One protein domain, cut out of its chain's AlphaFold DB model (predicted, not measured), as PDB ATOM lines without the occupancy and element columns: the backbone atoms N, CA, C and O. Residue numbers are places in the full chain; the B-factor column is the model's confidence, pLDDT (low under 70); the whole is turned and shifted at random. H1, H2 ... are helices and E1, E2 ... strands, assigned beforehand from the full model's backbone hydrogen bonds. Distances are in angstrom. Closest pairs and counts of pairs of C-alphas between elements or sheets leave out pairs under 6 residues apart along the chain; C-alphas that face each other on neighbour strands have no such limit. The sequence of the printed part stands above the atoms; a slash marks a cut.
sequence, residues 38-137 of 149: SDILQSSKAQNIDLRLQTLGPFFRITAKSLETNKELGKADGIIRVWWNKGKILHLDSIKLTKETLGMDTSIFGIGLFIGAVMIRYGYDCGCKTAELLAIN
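AT A GLANCE: This is residues 38 to 137 of the 149 residues of the protein "Acyl-CoA N-acyltransferase" of Artemisia annua (UniProt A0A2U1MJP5). A twisted sheet of five strands, E1 to E5, curls round one long helix, H3, which packs in its hollow and leaves the other face bare. The short helix H1 sits beside the edge strand E1 and packs on H3; the long hairpin of E3 and E4 runs along the longest axis, with Asn 85 at its turn and the small H2 near the other end. The printed part has 100 residues, with three named helices and five named strands in the order H1 E1 E2 E3 E4 H2 H3 E5; the class is mixed, helices and strands. The sheet is mixed, in the order E1, E2, E3, E4, E5, with E4 and E5 parallel and the other neighbours antiparallel. The whole is compact, with a radius of gyration of the C-alphas of 13.9 A and spans of 46 by 31 by 21 A.

HOW THE PARTS SIT: E1, residues 49 to 56, E2, residues 59 to 66, E3, residues 72 to 83, and E4, residues 87 to 97, form a meander, each strand the antiparallel neighbour of the one before; E1 and E2, E2 and E3, and E3 and E4 are hairpins. N 52 and O 63 are 2.9 A apart between E1 and E2, N 62 and O 76 are 2.8 A apart between E2 and E3, and N 81 and O 89 are 2.8 A apart between E3 and E4, each within hydrogen-bond range. E5, residues 130 to 133, is an edge strand parallel to E4, at 28 degrees, with N 132 and O 90 within hydrogen-bond range at 2.8 A. H3, residues 108 to 125, is on one face of the sheet, making two layers, one of helix and one of strands; its closest C-alphas to E4 are those of Gly 123 and Leu 90, 5.5 A apart. E4, H2, residues 99 to 103, H3 and E5 form a strand-helix-strand unit, two parallel neighbour strands joined through helices, with a right-handed crossover. H1, residues 38 to 45, is at the sheet's level, with a height over the sheet of 2.5 A. H1 touches residues 114 to 118 of H3 alone, at a shallow tilt of 18 degrees, opposite ways; the closest C-alphas, of Ser 44 and Phe 114, are 6.6 A apart. H2 only grazes the sheet, with residues 99 to 102, and is close but not clearly touching H3, the C-alphas of Thr 101 and Ile 108 being closest at 6.1 A. H1 and H2 are apart. In H1 and H3 every O i to N i+4 pair is within hydrogen-bond range; in H2 0 of 1 is, beside 2 of 2 O i to N i+3 pairs.

IN THESE COORDINATES: E3 measures 33.8 A from first to last C-alpha, E4 30.8 A, H3 26.0 A, E2 23.9 A and E1 23.0 A. H1 begins at C-alpha 38, (219.988, 180.077, 124.098), H3 begins at C-alpha 108, (208.461, 161.889, 123.617), and E5 ends at C-alpha 133, (207.744, 170.385, 106.535).

THE WHOLE: The two C-alphas farthest apart, of Asn 85 and Gly 103, are 46.6 A apart. The printed part has no cut, and the links between its named elements are tight. Mean pLDDT of the printed part is 90.4; residues 105 to 106, 108 to 109 and 135 to 137 are under 70.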
ATOM      1  N   SER A  38     219.506 180.347 122.740       97.12
ATOM      2  CA  SER A  38     219.988 180.077 124.098       97.12
ATOM      3  C   SER A  38     218.862 179.638 125.034       97.12
ATOM      4  O   SER A  38     219.033 178.662 125.762       97.12
ATOM      5  N   ASP A  39     217.700 180.295 124.977       96.69
ATOM      6  CA  ASP A  39     216.549 179.954 125.827       96.69
ATOM      7  C   ASP A  39     216.067 178.524 125.567       96.69
ATOM      8  O   ASP A  39     215.772 177.776 126.503       96.69
ATOM      9  N   ILE A  40     216.037 178.120 124.293       96.94
ATOM     10  CA  ILE A  40     215.635 176.772 123.874       96.94
ATOM     11  C   ILE A  40     216.641 175.736 124.386       96.94
ATOM     12  O   ILE A  40     216.240 174.750 125.005       96.94
ATOM     13  N   LEU A  41     217.942 175.970 124.176       97.31
ATOM     14  CA  LEU A  41     219.006 175.060 124.621       97.31
ATOM     15  C   LEU A  41     219.073 174.950 126.151       97.31
ATOM     16  O   LEU A  41     219.326 173.876 126.689       97.31
ATOM     17  N   GLN A  42     218.850 176.043 126.878       96.50
ATOM     18  CA  GLN A  42     218.831 176.016 128.339       96.50
ATOM     19  C   GLN A  42     217.605 175.259 128.862       96.50
ATOM     20  O   GLN A  42     217.727 174.429 129.764       96.50
ATOM     21  N   SER A  43     216.440 175.493 128.257       95.00
ATOM     22  CA  SER A  43     215.201 174.798 128.611       95.00
ATOM     23  C   SER A  43     215.281 173.295 128.327       95.00
ATOM     24  O   SER A  43     214.748 172.505 129.104       95.00
ATOM     25  N   SER A  44     215.977 172.876 127.264       94.62
ATOM     26  CA  SER A  44     216.172 171.450 126.971       94.62
ATOM     27  C   SER A  44     217.077 170.775 127.997       94.62
ATOM     28  O   SER A  44     216.772 169.678 128.464       94.62
ATOM     29  N   LYS A  45     218.150 171.451 128.425       95.38
ATOM     30  CA  LYS A  45     219.067 170.929 129.449       95.38
ATOM     31  C   LYS A  45     218.372 170.718 130.791       95.38
ATOM     32  O   LYS A  45     218.639 169.718 131.451       95.38
ATOM     33  N   ALA A  46     217.437 171.598 131.156       93.00
ATOM     34  CA  ALA A  46     216.602 171.426 132.348       93.00
ATOM     35  C   ALA A  46     215.732 170.152 132.301       93.00
ATOM     36  O   ALA A  46     215.296 169.673 133.341       93.00
ATOM     37  N   GLN A  47     215.521 169.579 131.111       91.06
ATOM     38  CA  GLN A  47     214.823 168.310 130.894       91.06
ATOM     39  C   GLN A  47     215.778 167.145 130.574       91.06
ATOM     40  O   GLN A  47     215.363 166.160 129.976       91.06
ATOM     41  N   ASN A  48     217.059 167.240 130.951       92.56
ATOM     42  CA  ASN A  48     218.090 166.230 130.666       92.56
ATOM     43  C   ASN A  48     218.380 166.022 129.161       92.56
ATOM     44  O   ASN A  48     218.903 164.985 128.763       92.56
ATOM     45  N   ILE A  49     218.076 167.004 128.306       94.81
ATOM     46  CA  ILE A  49     218.272 166.897 126.854       94.81
ATOM     47  C   ILE A  49     219.353 167.880 126.399       94.81
ATOM     48  O   ILE A  49     219.176 169.101 126.441       94.81
ATOM     49  N   ASP A  50     220.464 167.343 125.901       96.56
ATOM     50  CA  ASP A  50     221.494 168.104 125.203       96.56
ATOM     51  C   ASP A  50     221.180 168.163 123.708       96.56
ATOM     52  O   ASP A  50     221.090 167.133 123.035       96.56
ATOM     53  N   LEU A  51     220.996 169.374 123.187       97.88
ATOM     54  CA  LEU A  51     220.734 169.616 121.772       97.88
ATOM     55  C   LEU A  51     221.973 170.202 121.113       97.88
ATOM     56  O   LEU A  51     222.546 171.182 121.587       97.88
ATOM     57  N   ARG A  52     222.328 169.659 119.951       98.00
ATOM     58  CA  ARG A  52     223.434 170.163 119.144       98.00
ATOM     59  C   ARG A  52     222.993 170.407 117.714       98.00
ATOM     60  O   ARG A  52     222.605 169.469 117.029       98.00
ATOM     61  N   LEU A  53     223.119 171.652 117.260       98.19
ATOM     62  CA  LEU A  53     222.991 172.038 115.858       98.19
ATOM     63  C   LEU A  53     224.363 171.956 115.169       98.19
ATOM     64  O   LEU A  53     225.359 172.466 115.679       98.19
ATOM     65  N   GLN A  54     224.408 171.329 114.001       98.19
ATOM     66  CA  GLN A  54     225.575 171.232 113.130       98.19
ATOM     67  C   GLN A  54     225.178 171.666 111.726       98.19
ATOM     68  O   GLN A  54     224.102 171.305 111.257       98.19
ATOM     69  N   THR A  55     226.047 172.393 111.037       97.69
ATOM     70  CA  THR A  55     225.777 172.905 109.690       97.69
ATOM     71  C   THR A  55     226.882 172.475 108.729       97.69
ATOM     72  O   THR A  55     228.050 172.370 109.108       97.69
ATOM     73  N   LEU A  56     226.507 172.203 107.481       96.56
ATOM     74  CA  LEU A  56     227.421 171.958 106.369       96.56
ATOM     75  C   LEU A  56     226.825 172.591 105.109       96.56
ATOM     76  O   LEU A  56     225.969 172.013 104.435       96.56
ATOM     77  N   GLY A  57     227.265 173.813 104.806       93.44
ATOM     78  CA  GLY A  57     226.656 174.617 103.750       93.44
ATOM     79  C   GLY A  57     225.173 174.889 104.051       93.44
ATOM     80  O   GLY A  57     224.858 175.279 105.175       93.44
ATOM     81  N   PRO A  58     224.255 174.700 103.086       94.06
ATOM     82  CA  PRO A  58     222.828 174.925 103.312       94.06
ATOM     83  C   PRO A  58     222.174 173.829 104.166       94.06
ATOM     84  O   PRO A  58     221.045 174.012 104.612       94.06
ATOM     85  N   PHE A  59     222.845 172.695 104.372       96.81
ATOM     86  CA  PHE A  59     222.324 171.576 105.147       96.81
ATOM     87  C   PHE A  59     222.634 171.755 106.627       96.81
ATOM     88  O   PHE A  59     223.697 172.253 107.005       96.81
ATOM     89  N   PHE A  60     221.730 171.286 107.476       97.38
ATOM     90  CA  PHE A  60     221.946 171.254 108.909       97.38
ATOM     91  C   PHE A  60     221.368 169.983 109.528       97.38
ATOM     92  O   PHE A  60     220.422 169.384 109.017       97.38
ATOM     93  N   ARG A  61     221.952 169.595 110.659       97.69
ATOM     94  CA  ARG A  61     221.518 168.482 111.494       97.69
ATOM     95  C   ARG A  61     221.384 168.949 112.929       97.69
ATOM     96  O   ARG A  61     222.256 169.649 113.439       97.69
ATOM     97  N   ILE A  62     220.325 168.513 113.589       98.12
ATOM     98  CA  ILE A  62     220.156 168.641 115.031       98.12
ATOM     99  C   ILE A  62     220.216 167.247 115.629       98.12
ATOM    100  O   ILE A  62     219.544 166.338 115.151       98.12
ATOM    101  N   THR A  63     221.001 167.077 116.682       97.94
ATOM    102  CA  THR A  63     221.056 165.841 117.461       97.94
ATOM    103  C   THR A  63     220.623 166.138 118.885       97.94
ATOM    104  O   THR A  63     221.083 167.113 119.475       97.94
ATOM    105  N   ALA A  64     219.749 165.294 119.426       97.12
ATOM    106  CA  ALA A  64     219.341 165.297 120.819       97.12
ATOM    107  C   ALA A  64     219.988 164.112 121.538       97.12
ATOM    108  O   ALA A  64     219.884 162.971 121.077       97.12
ATOM    109  N   LYS A  65     220.636 164.368 122.671       96.38
ATOM    110  CA  LYS A  65     221.233 163.350 123.538       96.38
ATOM    111  C   LYS A  65     220.727 163.483 124.965       96.38
ATOM    112  O   LYS A  65     220.427 164.584 125.410       96.38
ATOM    113  N   SER A  66     220.675 162.372 125.689       93.38
ATOM    114  CA  SER A  66     220.485 162.409 127.138       93.38
ATOM    115  C   SER A  66     221.758 162.939 127.790       93.38
ATOM    116  O   SER A  66     222.855 162.467 127.480       93.38
ATOM    117  N   LEU A  67     221.617 163.908 128.691       92.69
ATOM    118  CA  LEU A  67     222.732 164.399 129.503       92.69
ATOM    119  C   LEU A  67     223.223 163.338 130.493       92.69
ATOM    120  O   LEU A  67     224.410 163.296 130.797       92.69
ATOM    121  N   GLU A  68     222.327 162.477 130.969       91.69
ATOM    122  CA  GLU A  68     222.643 161.402 131.909       91.69
ATOM    123  C   GLU A  68     223.397 160.244 131.245       91.69
ATOM    124  O   GLU A  68     224.439 159.817 131.734       91.69
ATOM    125  N   THR A  69     222.898 159.741 130.111       92.00
ATOM    126  CA  THR A  69     223.430 158.511 129.491       92.00
ATOM    127  C   THR A  69     224.325 158.759 128.276       92.00
ATOM    128  O   THR A  69     224.925 157.820 127.754       92.00
ATOM    129  N   ASN A  70     224.401 160.001 127.779       94.00
ATOM    130  CA  ASN A  70     225.037 160.393 126.507       94.00
ATOM    131  C   ASN A  70     224.450 159.715 125.251       94.00
ATOM    132  O   ASN A  70     224.939 159.915 124.134       94.00
ATOM    133  N   LYS A  71     223.397 158.909 125.387       94.44
ATOM    134  CA  LYS A  71     222.792 158.223 124.249       94.44
ATOM    135  C   LYS A  71     221.971 159.184 123.399       94.44
ATOM    136  O   LYS A  71     221.373 160.133 123.902       94.44
ATOM    137  N   GLU A  72     221.931 158.912 122.097       95.38
ATOM    138  CA  GLU A  72     221.109 159.661 121.147       95.38
ATOM    139  C   GLU A  72     219.624 159.364 121.380       95.38
ATOM    140  O   GLU A  72     219.172 158.221 121.287       95.38
ATOM    141  N   LEU A  73     218.864 160.420 121.655       94.75
ATOM    142  CA  LEU A  73     217.413 160.393 121.838       94.75
ATOM    143  C   LEU A  73     216.679 160.655 120.526       94.75
ATOM    144  O   LEU A  73     215.543 160.223 120.337       94.75
ATOM    145  N   GLY A  74     217.325 161.369 119.611       93.69
ATOM    146  CA  GLY A  74     216.785 161.635 118.296       93.69
ATOM    147  C   GLY A  74     217.663 162.565 117.484       93.69
ATOM    148  O   GLY A  74     218.640 163.138 117.969       93.69
ATOM    149  N   LYS A  75     217.285 162.724 116.225       95.94
ATOM    150  CA  LYS A  75     217.933 163.638 115.296       95.94
ATOM    151  C   LYS A  75     216.942 164.215 114.306       95.94
ATOM    152  O   LYS A  75     215.919 163.597 114.011       95.94
ATOM    153  N   ALA A  76     217.294 165.366 113.766       95.25
ATOM    154  CA  ALA A  76     216.606 165.970 112.649       95.25
ATOM    155  C   ALA A  76     217.585 166.483 111.606       95.25
ATOM    156  O   ALA A  76     218.675 166.937 111.947       95.25
ATOM    157  N   ASP A  77     217.164 166.428 110.353       95.62
ATOM    158  CA  ASP A  77     217.890 166.943 109.201       95.62
ATOM    159  C   ASP A  77     217.027 167.981 108.483       95.62
ATOM    160  O   ASP A  77     215.798 167.858 108.427       95.62
ATOM    161  N   GLY A  78     217.670 168.994 107.917       95.12
ATOM    162  CA  GLY A  78     217.005 169.966 107.063       95.12
ATOM    163  C   GLY A  78     217.972 170.740 106.180       95.12
ATOM    164  O   GLY A  78     219.195 170.590 106.254       95.12
ATOM    165  N   ILE A  79     217.399 171.590 105.334       96.19
ATOM    166  CA  ILE A  79     218.127 172.389 104.354       96.19
ATOM    167  C   ILE A  79     217.532 173.795 104.245       96.19
ATOM    168  O   ILE A  79     216.320 173.982 104.210       96.19
ATOM    169  N   ILE A  80     218.389 174.807 104.148       96.62
ATOM    170  CA  ILE A  80     218.000 176.171 103.789       96.62
ATOM    171  C   ILE A  80     218.102 176.323 102.270       96.62
ATOM    172  O   ILE A  80     219.198 176.376 101.711       96.62
ATOM    173  N   ARG A  81     216.960 176.407 101.579       94.00
ATOM    174  CA  ARG A  81     216.907 176.651 100.130       94.00
ATOM    175  C   ARG A  81     216.841 178.144  99.847       94.00
ATOM    176  O   ARG A  81     216.021 178.847 100.430       94.00
ATOM    177  N   VAL A  82     217.663 178.625  98.919       92.06
ATOM    178  CA  VAL A  82     217.655 180.025  98.477       92.06
ATOM    179  C   VAL A  82     217.067 180.102  97.075       92.06
ATOM    180  O   VAL A  82     217.572 179.470  96.151       92.06
ATOM    181  N   TRP A  83     216.005 180.888  96.917       86.38
ATOM    182  CA  TRP A  83     215.328 181.119  95.644       86.38
ATOM    183  C   TRP A  83     215.441 182.590  95.251       86.38
ATOM    184  O   TRP A  83     215.090 183.466  96.042       86.38
ATOM    185  N   TRP A  84     215.845 182.856  94.005       80.88
ATOM    186  CA  TRP A  84     216.142 184.206  93.499       80.88
ATOM    187  C   TRP A  84     214.993 185.217  93.697       80.88
ATOM    188  O   TRP A  84     215.249 186.376  93.997       80.88
ATOM    189  N   ASN A  85     213.731 184.766  93.634       83.88
ATOM    190  CA  ASN A  85     212.546 185.632  93.768       83.88
ATOM    191  C   ASN A  85     211.677 185.355  95.008       83.88
ATOM    192  O   ASN A  85     210.751 186.113  95.281       83.88
ATOM    193  N   LYS A  86     211.921 184.261  95.743       80.75
ATOM    194  CA  LYS A  86     211.090 183.846  96.897       80.75
ATOM    195  C   LYS A  86     211.813 183.969  98.242       80.75
ATOM    196  O   LYS A  86     211.196 183.786  99.287       80.75
ATOM    197  N   GLY A  87     213.102 184.310  98.230       91.69
ATOM    198  CA  GLY A  87     213.922 184.410  99.432       91.69
ATOM    199  C   GLY A  87     214.399 183.045  99.928       91.69
ATOM    200  O   GLY A  87     214.597 182.117  99.140       91.69
ATOM    201  N   LYS A  88     214.632 182.941 101.239       94.81
ATOM    202  CA  LYS A  88     215.098 181.708 101.880       94.81
ATOM    203  C   LYS A  88     213.922 180.918 102.444       94.81
ATOM    204  O   LYS A  88     213.059 181.487 103.117       94.81
ATOM    205  N   ILE A  89     213.929 179.617 102.192       95.06
ATOM    206  CA  ILE A  89     212.931 178.664 102.668       95.06
ATOM    207  C   ILE A  89     213.650 177.627 103.527       95.06
ATOM    208  O   ILE A  89     214.617 177.007 103.080       95.06
ATOM    209  N   LEU A  90     213.176 177.447 104.757       96.12
ATOM    210  CA  LEU A  90     213.599 176.358 105.627       96.12
ATOM    211  C   LEU A  90     212.860 175.090 105.195       96.12
ATOM    212  O   LEU A  90     211.649 175.017 105.352       96.12
ATOM    213  N   HIS A  91     213.564 174.087 104.689       94.38
ATOM    214  CA  HIS A  91     213.015 172.747 104.492       94.38
ATOM    215  C   HIS A  91     213.400 171.851 105.665       94.38
ATOM    216  O   HIS A  91     214.576 171.735 106.016       94.38
ATOM    217  N   LEU A  92     212.395 171.221 106.261       91.75
ATOM    218  CA  LEU A  92     212.546 170.224 107.307       91.75
ATOM    219  C   LEU A  92     212.372 168.849 106.658       91.75
ATOM    220  O   LEU A  92     211.269 168.508 106.224       91.75
ATOM    221  N   ASP A  93     213.463 168.086 106.580       88.50
ATOM    222  CA  ASP A  93     213.513 166.853 105.789       88.50
ATOM    223  C   ASP A  93     213.146 165.626 106.622       88.50
ATOM    224  O   ASP A  93     212.372 164.776 106.186       88.50
ATOM    225  N   SER A  94     213.711 165.493 107.825       88.75
ATOM    226  CA  SER A  94     213.387 164.361 108.692       88.75
ATOM    227  C   SER A  94     213.533 164.691 110.165       88.75
ATOM    228  O   SER A  94     214.391 165.479 110.552       88.75
ATOM    229  N   ILE A  95     212.714 164.035 110.988       90.31
ATOM    230  CA  ILE A  95     212.874 163.949 112.439       90.31
ATOM    231  C   ILE A  95     212.716 162.478 112.813       90.31
ATOM    232  O   ILE A  95     211.734 161.838 112.440       90.31
ATOM    233  N   LYS A  96     213.697 161.922 113.521       90.44
ATOM    234  CA  LYS A  96     213.716 160.519 113.945       90.44
ATOM    235  C   LYS A  96     214.054 160.455 115.425       90.44
ATOM    236  O   LYS A  96     215.116 160.921 115.827       90.44
ATOM    237  N   LEU A  97     213.162 159.872 116.218       90.75
ATOM    238  CA  LEU A  97     213.395 159.575 117.632       90.75
ATOM    239  C   LEU A  97     213.849 158.120 117.781       90.75
ATOM    240  O   LEU A  97     213.523 157.274 116.942       90.75
ATOM    241  N   THR A  98     214.645 157.833 118.805       89.38
ATOM    242  CA  THR A  98     215.186 156.489 119.039       89.38
ATOM    243  C   THR A  98     214.304 155.702 120.012       89.38
ATOM    244  O   THR A  98     213.348 156.214 120.585       89.38
ATOM    245  N   LYS A  99     214.591 154.410 120.211       83.75
ATOM    246  CA  LYS A  99     213.888 153.628 121.244       83.75
ATOM    247  C   LYS A  99     214.273 154.062 122.662       83.75
ATOM    248  O   LYS A  99     213.496 153.829 123.579       83.75
ATOM    249  N   GLU A 100     215.428 154.712 122.831       82.06
ATOM    250  CA  GLU A 100     215.878 155.246 124.126       82.06
ATOM    251  C   GLU A 100     214.870 156.263 124.682       82.06
ATOM    252  O   GLU A 100     214.614 156.297 125.879       82.06
ATOM    253  N   THR A 101     214.209 157.013 123.795       78.62
ATOM    254  CA  THR A 101     213.155 157.978 124.124       78.62
ATOM    255  C   THR A 101     211.955 157.349 124.847       78.62
ATOM    256  O   THR A 101     211.252 158.047 125.567       78.62
ATOM    257  N   LEU A 102     211.697 156.046 124.658       77.75
ATOM    258  CA  LEU A 102     210.578 155.334 125.296       77.75
ATOM    259  C   LEU A 102     210.843 155.006 126.770       77.75
ATOM    260  O   LEU A 102     209.899 154.742 127.506       77.75
ATOM    261  N   GLY A 103     212.116 154.968 127.172       70.62
ATOM    262  CA  GLY A 103     212.539 154.661 128.539       70.62
ATOM    263  C   GLY A 103     212.765 155.897 129.406       70.62
ATOM    264  O   GLY A 103     213.197 155.751 130.543       70.62
ATOM    265  N   MET A 104     212.518 157.098 128.877       72.44
ATOM    266  CA  MET A 104     212.654 158.339 129.631       72.44
ATOM    267  C   MET A 104     211.338 158.719 130.308       72.44
ATOM    268  O   MET A 104     210.274 158.639 129.697       72.44
ATOM    269  N   ASP A 105     211.432 159.265 131.519       69.62
ATOM    270  CA  ASP A 105     210.294 159.886 132.215       69.62
ATOM    271  C   ASP A 105     209.826 161.188 131.531       69.62
ATOM    272  O   ASP A 105     208.754 161.725 131.820       69.62
ATOM    273  N   THR A 106     210.622 161.714 130.595       68.19
ATOM    274  CA  THR A 106     210.257 162.858 129.759       68.19
ATOM    275  C   THR A 106     209.364 162.419 128.606       68.19
ATOM    276  O   THR A 106     209.677 161.471 127.888       68.19
ATOM    277  N   SER A 107     208.295 163.170 128.344       71.69
ATOM    278  CA  SER A 107     207.425 162.906 127.198       71.69
ATOM    279  C   SER A 107     208.200 162.941 125.873       71.69
ATOM    280  O   SER A 107     208.926 163.895 125.594       71.69
ATOM    281  N   ILE A 108     207.971 161.946 125.010       68.88
ATOM    282  CA  ILE A 108     208.461 161.889 123.617       68.88
ATOM    283  C   ILE A 108     208.121 163.189 122.869       68.88
ATOM    284  O   ILE A 108     208.916 163.696 122.073       68.88
ATOM    285  N   PHE A 109     206.954 163.769 123.177       69.69
ATOM    286  CA  PHE A 109     206.523 165.055 122.637       69.69
ATOM    287  C   PHE A 109     207.449 166.207 123.048       69.69
ATOM    288  O   PHE A 109     207.650 167.117 122.251       69.69
ATOM    289  N   GLY A 110     208.061 166.162 124.235       83.06
ATOM    290  CA  GLY A 110     209.021 167.167 124.701       83.06
ATOM    291  C   GLY A 110     210.301 167.186 123.865       83.06
ATOM    292  O   GLY A 110     210.745 168.249 123.439       83.06
ATOM    293  N   ILE A 111     210.850 166.014 123.538       90.25
ATOM    294  CA  ILE A 111     212.066 165.905 122.714       90.25
ATOM    295  C   ILE A 111     211.786 166.365 121.283       90.25
ATOM    296  O   ILE A 111     212.533 167.181 120.740       90.25
ATOM    297  N   GLY A 112     210.680 165.902 120.688       90.44
ATOM    298  CA  GLY A 112     210.250 166.358 119.365       90.44
ATOM    299  C   GLY A 112     210.007 167.870 119.311       90.44
ATOM    300  O   GLY A 112     210.430 168.523 118.358       90.44
ATOM    301  N   LEU A 113     209.397 168.440 120.356       92.44
ATOM    302  CA  LEU A 113     209.158 169.879 120.474       92.44
ATOM    303  C   LEU A 113     210.465 170.671 120.524       92.44
ATOM    304  O   LEU A 113     210.596 171.663 119.816       92.44
ATOM    305  N   PHE A 114     211.441 170.231 121.316       95.38
ATOM    306  CA  PHE A 114     212.740 170.891 121.400       95.38
ATOM    307  C   PHE A 114     213.520 170.841 120.088       95.38
ATOM    308  O   PHE A 114     214.052 171.862 119.651       95.38
ATOM    309  N   ILE A 115     213.553 169.676 119.438       95.50
ATOM    310  CA  ILE A 115     214.166 169.531 118.116       95.50
ATOM    311  C   ILE A 115     213.490 170.493 117.128       95.50
ATOM    312  O   ILE A 115     214.177 171.278 116.475       95.50
ATOM    313  N   GLY A 116     212.154 170.501 117.073       94.12
ATOM    314  CA  GLY A 116     211.391 171.407 116.214       94.12
ATOM    315  C   GLY A 116     211.632 172.887 116.529       94.12
ATOM    316  O   GLY A 116     211.811 173.690 115.615       94.12
ATOM    317  N   ALA A 117     211.715 173.255 117.809       95.81
ATOM    318  CA  ALA A 117     211.998 174.621 118.239       95.81
ATOM    319  C   ALA A 117     213.371 175.096 117.743       95.81
ATOM    320  O   ALA A 117     213.469 176.193 117.193       95.81
ATOM    321  N   VAL A 118     214.413 174.261 117.858       97.44
ATOM    322  CA  VAL A 118     215.746 174.568 117.312       97.44
ATOM    323  C   VAL A 118     215.696 174.710 115.788       97.44
ATOM    324  O   VAL A 118     216.277 175.657 115.262       97.44
ATOM    325  N   MET A 119     214.979 173.834 115.071       95.56
ATOM    326  CA  MET A 119     214.838 173.925 113.606       95.56
ATOM    327  C   MET A 119     214.219 175.255 113.173       95.56
ATOM    328  O   MET A 119     214.784 175.964 112.339       95.56
ATOM    329  N   ILE A 120     213.069 175.609 113.754       95.94
ATOM    330  CA  ILE A 120     212.352 176.842 113.418       95.94
ATOM    331  C   ILE A 120     213.176 178.065 113.812       95.94
ATOM    332  O   ILE A 120     213.283 179.003 113.020       95.94
ATOM    333  N   ARG A 121     213.810 178.050 114.992       97.38
ATOM    334  CA  ARG A 121     214.670 179.154 115.423       97.38
ATOM    335  C   ARG A 121     215.861 179.336 114.494       97.38
ATOM    336  O   ARG A 121     216.140 180.462 114.097       97.38
ATOM    337  N   TYR A 122     216.517 178.252 114.091       97.50
ATOM    338  CA  TYR A 122     217.630 178.318 113.152       97.50
ATOM    339  C   TYR A 122     217.204 178.879 111.789       97.50
ATOM    340  O   TYR A 122     217.881 179.746 111.240       97.50
ATOM    341  N   GLY A 123     216.054 178.446 111.259       96.56
ATOM    342  CA  GLY A 123     215.503 179.013 110.028       96.56
ATOM    343  C   GLY A 123     215.195 180.504 110.152       96.56
ATOM    344  O   GLY A 123     215.536 181.269 109.248       96.56
ATOM    345  N   TYR A 124     214.614 180.920 111.281       96.19
ATOM    346  CA  TYR A 124     214.362 182.326 111.594       96.19
ATOM    347  C   TYR A 124     215.665 183.139 111.632       96.19
ATOM    348  O   TYR A 124     215.760 184.157 110.951       96.19
ATOM    349  N   ASP A 125     216.694 182.653 112.333       96.50
ATOM    350  CA  ASP A 125     218.014 183.299 112.413       96.50
ATOM    351  C   ASP A 125     218.703 183.379 111.043       96.50
ATOM    352  O   ASP A 125     219.400 184.344 110.733       96.50
ATOM    353  N   CYS A 126     218.454 182.402 110.168       95.56
ATOM    354  CA  CYS A 126     218.914 182.432 108.783       95.56
ATOM    355  C   CYS A 126     218.131 183.421 107.898       95.56
ATOM    356  O   CYS A 126     218.542 183.663 106.759       95.56
ATOM    357  N   GLY A 127     217.027 183.995 108.383       95.31
ATOM    358  CA  GLY A 127     216.156 184.911 107.645       95.31
ATOM    359  C   GLY A 127     215.124 184.212 106.756       95.31
ATOM    360  O   GLY A 127     214.678 184.791 105.761       95.31
ATOM    361  N   CYS A 128     214.765 182.963 107.060       95.38
ATOM    362  CA  CYS A 128     213.691 182.267 106.358       95.38
ATOM    363  C   CYS A 128     212.337 182.831 106.791       95.38
ATOM    364  O   CYS A 128     212.044 182.922 107.980       95.38
ATOM    365  N   LYS A 129     211.492 183.178 105.817       92.94
ATOM    366  CA  LYS A 129     210.106 183.623 106.065       92.94
ATOM    367  C   LYS A 129     209.100 182.481 105.971       92.94
ATOM    368  O   LYS A 129     207.963 182.613 106.411       92.94
ATOM    369  N   THR A 130     209.531 181.375 105.379       92.56
ATOM    370  CA  THR A 130     208.718 180.198 105.110       92.56
ATOM    371  C   THR A 130     209.473 178.974 105.594       92.56
ATOM    372  O   THR A 130     210.686 178.862 105.385       92.56
ATOM    373  N   ALA A 131     208.743 178.074 106.240       92.94
ATOM    374  CA  ALA A 131     209.209 176.756 106.613       92.94
ATOM    375  C   ALA A 131     208.298 175.719 105.951       92.94
ATOM    376  O   ALA A 131     207.077 175.809 106.061       92.94
ATOM    377  N   GLU A 132     208.893 174.757 105.263       92.06
ATOM    378  CA  GLU A 132     208.209 173.645 104.620       92.06
ATOM    379  C   GLU A 132     208.592 172.362 105.351       92.06
ATOM    380  O   GLU A 132     209.765 171.991 105.424       92.06
ATOM    381  N   LEU A 133     207.590 171.694 105.919       86.12
ATOM    382  CA  LEU A 133     207.744 170.385 106.535       86.12
ATOM    383  C   LEU A 133     207.261 169.341 105.536       86.12
ATOM    384  O   LEU A 133     206.068 169.281 105.235       86.12
ATOM    385  N   LEU A 134     208.178 168.517 105.031       72.06
ATOM    386  CA  LEU A 134     207.808 167.366 104.214       72.06
ATOM    387  C   LEU A 134     207.251 166.283 105.141       72.06
ATOM    388  O   LEU A 134     207.954 165.393 105.610       72.06
ATOM    389  N   ALA A 135     205.969 166.407 105.469       60.81
ATOM    390  CA  ALA A 135     205.263 165.432 106.280       60.81
ATOM    391  C   ALA A 135     204.849 164.245 105.410       60.81
ATOM    392  O   ALA A 135     203.731 164.223 104.906       60.81
ATOM    393  N   ILE A 136     205.730 163.257 105.239       52.06
ATOM    394  CA  ILE A 136     205.323 161.931 104.761       52.06
ATOM    395  C   ILE A 136     206.088 160.860 105.544       52.06
ATOM    396  O   ILE A 136     207.268 160.612 105.315       52.06
ATOM    397  N   ASN A 137     205.387 160.209 106.472       58.56
ATOM    398  CA  ASN A 137     205.656 158.816 106.810       58.56
ATOM    399  C   ASN A 137     204.513 157.986 106.218       58.56
ATOM    400  O   ASN A 137     203.599 157.581 106.935       58.56
TER     401      ASN A 137